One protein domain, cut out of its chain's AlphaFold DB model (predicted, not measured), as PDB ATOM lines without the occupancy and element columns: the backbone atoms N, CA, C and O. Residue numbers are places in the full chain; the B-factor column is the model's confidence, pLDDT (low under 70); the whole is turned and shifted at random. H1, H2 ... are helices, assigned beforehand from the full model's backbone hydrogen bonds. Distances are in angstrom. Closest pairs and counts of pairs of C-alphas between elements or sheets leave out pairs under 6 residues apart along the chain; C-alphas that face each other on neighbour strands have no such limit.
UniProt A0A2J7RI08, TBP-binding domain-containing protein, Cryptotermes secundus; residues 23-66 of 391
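What this domain is: This is residues 23 to 66 of the 391 residues of the protein "TBP-binding domain-containing protein" of Cryptotermes secundus (UniProt A0A2J7RI08). The model shows two helices, H2 and H3, meeting near their ends in an open L, with the short helix H1 on a long loop, residues 27 to 41, folded back beside the inner side of H2. The last part of H3 and the residue after it, residues 61 to 66, stick out from the rest. The printed part has 44 residues, with three named helices in the order H1, H2, H3 and no named strand, and its class is all helix. It is only just compact, close to loose, with a radius of gyration of the C-alphas of 10.7 A, and its outline is elongated, with spans of 30 by 19 by 15 A.

How they stand to each other: H2, residues 42 to 54, is the longest helix. H3, residues 56 to 65, is close to H2 but not clearly touching it, with 1 pair of C-alphas within 8 A: those of Leu 51 and Ser 57, 7.9 A apart. The lines of H2 and H3 are about perpendicular, but only just, at 72 degrees, and their centres are 16.4 A apart. H1, residues 23 to 26, is also close to H2 but not clearly touching it, with 2 pairs of C-alphas within 8 A. The closest C-alphas of H1 and H2 are those of Gly 23 and Leu 48, 6.6 A apart, and the two centres are 10.7 A apart. H1 and H3 are apart. In H3 every O i to N i+4 pair is within hydrogen-bond range, while in H2 4 of 9 such pairs are, beside 8 of 10 O i to N i+3 pairs. H1, with four residues, is too short for an O i to N i+4 pair, and its 1 pair of O i and N i+3 is within range.

Where its parts are: H2 has 13 residues, from Asn 42 with its C-alpha at (-16.200, -28.766, -40.533) to Leu 54, and measures 19.5 A from first to last C-alpha. H3 has 10 residues, from Leu 56 to Asp 65, whose C-alpha is at (-17.693, -9.773, -17.426), and measures 14.2 A. H1 has 4 residues, from Gly 23 with its C-alpha at (-15.266, -21.493, -29.785) to Phe 26, and measures 5.4 A.

The domain as a whole: The two C-alphas farthest apart are those of Glu 43 and Val 66, at 32.0 A, and the C-alphas of Gly 23 and Val 66, the first and last printed residues, are 18.9 A apart. The printed part has no cut. The link from H1 to H2 is long, with 15 residues, and the link from H2 to H3 is tight, with 1 residue. The mean pLDDT of the printed part is 81.0, and residues 65 to 66 are under 70.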
ATOM      1  N   GLY A  23     -16.433 -20.745 -29.326       84.69
ATOM      2  CA  GLY A  23     -15.266 -21.493 -29.785       84.69
ATOM      3  C   GLY A  23     -14.154 -21.572 -28.741       84.69
ATOM      4  O   GLY A  23     -13.504 -22.609 -28.647       84.69
ATOM      5  N   PHE A  24     -14.006 -20.551 -27.890       85.31
ATOM      6  CA  PHE A  24     -12.967 -20.473 -26.860       85.31
ATOM      7  C   PHE A  24     -13.018 -21.657 -25.881       85.31
ATOM      8  O   PHE A  24     -11.987 -22.180 -25.462       85.31
ATOM      9  N   LEU A  25     -14.222 -22.160 -25.581       86.31
ATOM     10  CA  LEU A  25     -14.420 -23.338 -24.722       86.31
ATOM     11  C   LEU A  25     -13.834 -24.628 -25.318       86.31
ATOM     12  O   LEU A  25     -13.575 -25.588 -24.593       86.31
ATOM     13  N   PHE A  26     -13.649 -24.666 -26.636       85.06
ATOM     14  CA  PHE A  26     -13.210 -25.845 -27.381       85.06
ATOM     15  C   PHE A  26     -11.790 -25.702 -27.946       85.06
ATOM     16  O   PHE A  26     -11.272 -26.655 -28.537       85.06
ATOM     17  N   GLY A  27     -11.143 -24.553 -27.746       85.75
ATOM     18  CA  GLY A  27      -9.764 -24.296 -28.142       85.75
ATOM     19  C   GLY A  27      -9.539 -22.861 -28.610       85.75
ATOM     20  O   GLY A  27     -10.416 -22.011 -28.516       85.75
ATOM     21  N   ASN A  28      -8.341 -22.609 -29.132       87.38
ATOM     22  CA  ASN A  28      -7.981 -21.312 -29.697       87.38
ATOM     23  C   ASN A  28      -8.924 -20.942 -30.845       87.38
ATOM     24  O   ASN A  28      -9.196 -21.774 -31.718       87.38
ATOM     25  N   ILE A  29      -9.378 -19.692 -30.836       88.44
ATOM     26  CA  ILE A  29     -10.210 -19.092 -31.875       88.44
ATOM     27  C   ILE A  29      -9.440 -17.983 -32.585       88.44
ATOM     28  O   ILE A  29      -8.613 -17.317 -31.967       88.44
ATOM     29  N   ASP A  30      -9.722 -17.802 -33.870       84.19
ATOM     30  CA  ASP A  30      -9.230 -16.678 -34.656       84.19
ATOM     31  C   ASP A  30     -10.034 -15.396 -34.367       84.19
ATOM     32  O   ASP A  30     -11.052 -15.410 -33.669       84.19
ATOM     33  N   GLU A  31      -9.602 -14.274 -34.946       80.69
ATOM     34  CA  GLU A  31     -10.262 -12.959 -34.838       80.69
ATOM     35  C   GLU A  31     -11.728 -12.970 -35.308       80.69
ATOM     36  O   GLU A  31     -12.505 -12.077 -34.976       80.69
ATOM     37  N   SER A  32     -12.128 -13.989 -36.075       78.44
ATOM     38  CA  SER A  32     -13.496 -14.167 -36.559       78.44
ATOM     39  C   SER A  32     -14.351 -15.081 -35.671       78.44
ATOM     40  O   SER A  32     -15.519 -15.311 -35.989       78.44
ATOM     41  N   GLY A  33     -13.792 -15.605 -34.573       77.50
ATOM     42  CA  GLY A  33     -14.460 -16.517 -33.638       77.50
ATOM     43  C   GLY A  33     -14.439 -17.993 -34.055       77.50
ATOM     44  O   GLY A  33     -15.093 -18.825 -33.421       77.50
ATOM     45  N   HIS A  34     -13.699 -18.359 -35.106       82.25
ATOM     46  CA  HIS A  34     -13.597 -19.742 -35.574       82.25
ATOM     47  C   HIS A  34     -12.413 -20.463 -34.929       82.25
ATOM     48  O   HIS A  34     -11.331 -19.912 -34.783       82.25
ATOM     49  N   LEU A  35     -12.592 -21.742 -34.587       86.62
ATOM     50  CA  LEU A  35     -11.521 -22.570 -34.026       86.62
ATOM     51  C   LEU A  35     -10.339 -22.729 -34.996       86.62
ATOM     52  O   LEU A  35     -10.493 -23.324 -36.069       86.62
ATOM     53  N   GLU A  36      -9.148 -22.321 -34.554       81.94
ATOM     54  CA  GLU A  36      -7.890 -22.427 -35.311       81.94
ATOM     55  C   GLU A  36      -7.441 -23.884 -35.508       81.94
ATOM     56  O   GLU A  36      -6.746 -24.223 -36.465       81.94
ATOM     57  N   ASN A  37      -7.851 -24.778 -34.604       75.56
ATOM     58  CA  ASN A  37      -7.420 -26.172 -34.600       75.56
ATOM     59  C   ASN A  37      -8.359 -27.086 -35.414       75.56
ATOM     60  O   ASN A  37      -9.585 -27.032 -35.299       75.56
ATOM     61  N   ASP A  38      -7.787 -28.031 -36.164       77.50
ATOM     62  CA  ASP A  38      -8.506 -29.076 -36.925       77.50
ATOM     63  C   ASP A  38      -8.899 -30.303 -36.082       77.50
ATOM     64  O   ASP A  38      -9.047 -31.416 -36.583       77.50
ATOM     65  N   VAL A  39      -9.068 -30.123 -34.770       80.50
ATOM     66  CA  VAL A  39      -9.536 -31.203 -33.881       80.50
ATOM     67  C   VAL A  39     -10.977 -31.605 -34.213       80.50
ATOM     68  O   VAL A  39     -11.344 -32.771 -34.082       80.50
ATOM     69  N   LEU A  40     -11.778 -30.635 -34.650       82.81
ATOM     70  CA  LEU A  40     -13.185 -30.786 -34.991       82.81
ATOM     71  C   LEU A  40     -13.380 -30.782 -36.509       82.81
ATOM     72  O   LEU A  40     -12.696 -30.063 -37.237       82.81
ATOM     73  N   ASP A  41     -14.326 -31.584 -36.988       86.56
ATOM     74  CA  ASP A  41     -14.712 -31.591 -38.392       86.56
ATOM     75  C   ASP A  41     -15.502 -30.323 -38.766       86.56
ATOM     76  O   ASP A  41     -16.111 -29.656 -37.931       86.56
ATOM     77  N   ASN A  42     -15.524 -29.979 -40.054       82.44
ATOM     78  CA  ASN A  42     -16.200 -28.766 -40.533       82.44
ATOM     79  C   ASN A  42     -17.710 -28.744 -40.223       82.44
ATOM     80  O   ASN A  42     -18.342 -27.689 -40.253       82.44
ATOM     81  N   GLU A  43     -18.326 -29.899 -39.970       84.38
ATOM     82  CA  GLU A  43     -19.720 -29.981 -39.540       84.38
ATOM     83  C   GLU A  43     -19.892 -29.557 -38.082       84.38
ATOM     84  O   GLU A  43     -20.676 -28.644 -37.817       84.38
ATOM     85  N   SER A  44     -19.109 -30.109 -37.151       86.44
ATOM     86  CA  SER A  44     -19.164 -29.678 -35.749       86.44
ATOM     87  C   SER A  44     -18.714 -28.227 -35.555       86.44
ATOM     88  O   SER A  44     -19.352 -27.512 -34.782       86.44
ATOM     89  N   LYS A  45     -17.722 -27.736 -36.317       82.44
ATOM     90  CA  LYS A  45     -17.325 -26.311 -36.311       82.44
ATOM     91  C   LYS A  45     -18.496 -25.376 -36.660       82.44
ATOM     92  O   LYS A  45     -18.662 -24.341 -36.030       82.44
ATOM     93  N   ARG A  46     -19.356 -25.756 -37.616       82.06
ATOM     94  CA  ARG A  46     -20.563 -24.978 -37.969       82.06
ATOM     95  C   ARG A  46     -21.631 -25.030 -36.884       82.06
ATOM     96  O   ARG A  46     -22.316 -24.040 -36.649       82.06
ATOM     97  N   HIS A  47     -21.786 -26.179 -36.227       84.75
ATOM     98  CA  HIS A  47     -22.732 -26.315 -35.119       84.75
ATOM     99  C   HIS A  47     -22.283 -25.539 -33.884       84.75
ATOM    100  O   HIS A  47     -23.127 -25.104 -33.108       84.75
ATOM    101  N   LEU A  48     -20.984 -25.292 -33.735       84.38
ATOM    102  CA  LEU A  48     -20.441 -24.495 -32.647       84.38
ATOM    103  C   LEU A  48     -21.055 -23.088 -32.620       84.38
ATOM    104  O   LEU A  48     -21.581 -22.681 -31.588       84.38
ATOM    105  N   ALA A  49     -21.137 -22.429 -33.778       78.06
ATOM    106  CA  ALA A  49     -21.763 -21.114 -33.890       78.06
ATOM    107  C   ALA A  49     -23.265 -21.109 -33.553       78.06
ATOM    108  O   ALA A  49     -23.851 -20.079 -33.234       78.06
ATOM    109  N   SER A  50     -23.920 -22.272 -33.614       84.25
ATOM    110  CA  SER A  50     -25.322 -22.419 -33.205       84.25
ATOM    111  C   SER A  50     -25.490 -22.640 -31.698       84.25
ATOM    112  O   SER A  50     -26.559 -22.349 -31.159       84.25
ATOM    113  N   LEU A  51     -24.447 -23.105 -30.999       82.94
ATOM    114  CA  LEU A  51     -24.473 -23.306 -29.548       82.94
ATOM    115  C   LEU A  51     -24.497 -21.977 -28.777       82.94
ATOM    116  O   LEU A  51     -25.055 -21.925 -27.678       82.94
ATOM    117  N   SER A  52     -23.985 -20.897 -29.375       76.62
ATOM    118  CA  SER A  52     -24.090 -19.531 -28.840       76.62
ATOM    119  C   SER A  52     -25.547 -19.133 -28.562       76.62
ATOM    120  O   SER A  52     -25.853 -18.527 -27.533       76.62
ATOM    121  N   ARG A  53     -26.482 -19.577 -29.418       81.50
ATOM    122  CA  ARG A  53     -27.933 -19.350 -29.288       81.50
ATOM    123  C   ARG A  53     -28.620 -20.257 -28.268       81.50
ATOM    124  O   ARG A  53     -29.720 -19.939 -27.829       81.50
ATOM    125  N   LEU A  54     -28.000 -21.375 -27.887       80.38
ATOM    126  CA  LEU A  54     -28.562 -22.336 -26.928       80.38
ATOM    127  C   LEU A  54     -28.234 -21.997 -25.464       80.38
ATOM    128  O   LEU A  54     -28.552 -22.777 -24.571       80.38
ATOM    129  N   GLY A  55     -27.641 -20.825 -25.211       74.50
ATOM    130  CA  GLY A  55     -27.409 -20.296 -23.866       74.50
ATOM    131  C   GLY A  55     -25.974 -20.425 -23.355       74.50
ATOM    132  O   GLY A  55     -25.702 -19.967 -22.249       74.50
ATOM    133  N   LEU A  56     -25.039 -20.973 -24.143       82.00
ATOM    134  CA  LEU A  56     -23.613 -20.991 -23.774       82.00
ATOM    135  C   LEU A  56     -22.986 -19.591 -23.783       82.00
ATOM    136  O   LEU A  56     -22.073 -19.323 -23.005       82.00
ATOM    137  N   SER A  57     -23.522 -18.680 -24.599       79.19
ATOM    138  CA  SER A  57     -23.130 -17.267 -24.617       79.19
ATOM    139  C   SER A  57     -23.320 -16.579 -23.261       79.19
ATOM    140  O   SER A  57     -22.491 -15.764 -22.877       79.19
ATOM    141  N   SER A  58     -24.359 -16.944 -22.499       79.56
ATOM    142  CA  SER A  58     -24.615 -16.365 -21.172       79.56
ATOM    143  C   SER A  58     -23.564 -16.777 -20.142       79.56
ATOM    144  O   SER A  58     -23.208 -15.968 -19.296       79.56
ATOM    145  N   ILE A  59     -23.068 -18.016 -20.226       82.44
ATOM    146  CA  ILE A  59     -22.019 -18.535 -19.335       82.44
ATOM    147  C   ILE A  59     -20.683 -17.870 -19.667       82.44
ATOM    148  O   ILE A  59     -19.934 -17.489 -18.777       82.44
ATOM    149  N   LEU A  60     -20.386 -17.710 -20.957       81.25
ATOM    150  CA  LEU A  60     -19.175 -17.022 -21.395       81.25
ATOM    151  C   LEU A  60     -19.177 -15.558 -20.993       81.25
ATOM    152  O   LEU A  60     -18.178 -15.078 -20.475       81.25
ATOM    153  N   LYS A  61     -20.310 -14.877 -21.173       79.62
ATOM    154  CA  LYS A  61     -20.466 -13.497 -20.732       79.62
ATOM    155  C   LYS A  61     -20.248 -13.360 -19.226       79.62
ATOM    156  O   LYS A  61     -19.549 -12.455 -18.815       79.62
ATOM    157  N   GLU A  62     -20.756 -14.288 -18.416       80.50
ATOM    158  CA  GLU A  62     -20.501 -14.291 -16.969       80.50
ATOM    159  C   GLU A  62     -19.009 -14.444 -16.633       80.50
ATOM    160  O   GLU A  62     -18.514 -13.759 -15.751       80.50
ATOM    161  N   VAL A  63     -18.270 -15.298 -17.345       74.81
ATOM    162  CA  VAL A  63     -16.826 -15.483 -17.106       74.81
ATOM    163  C   VAL A  63     -16.002 -14.280 -17.580       74.81
ATOM    164  O   VAL A  63     -15.020 -13.933 -16.933       74.81
ATOM    165  N   ILE A  64     -16.390 -13.646 -18.687       75.31
ATOM    166  CA  ILE A  64     -15.671 -12.506 -19.276       75.31
ATOM    167  C   ILE A  64     -15.989 -11.204 -18.525       75.31
ATOM    168  O   ILE A  64     -15.076 -10.446 -18.212       75.31
ATOM    169  N   ASP A  65     -17.256 -10.970 -18.164       68.88
ATOM    170  CA  ASP A  65     -17.693  -9.773 -17.426       68.88
ATOM    171  C   ASP A  65     -17.068  -9.711 -16.013       68.88
ATOM    172  O   ASP A  65     -16.978  -8.636 -15.422       68.88
ATOM    173  N   VAL A  66     -16.608 -10.843 -15.463       56.41
ATOM    174  CA  VAL A  66     -15.908 -10.893 -14.165       56.41
ATOM    175  C   VAL A  66     -14.518 -10.240 -14.222       56.41
ATOM    176  O   VAL A  66     -14.037  -9.777 -13.186       56.41
TER     177      VAL A  66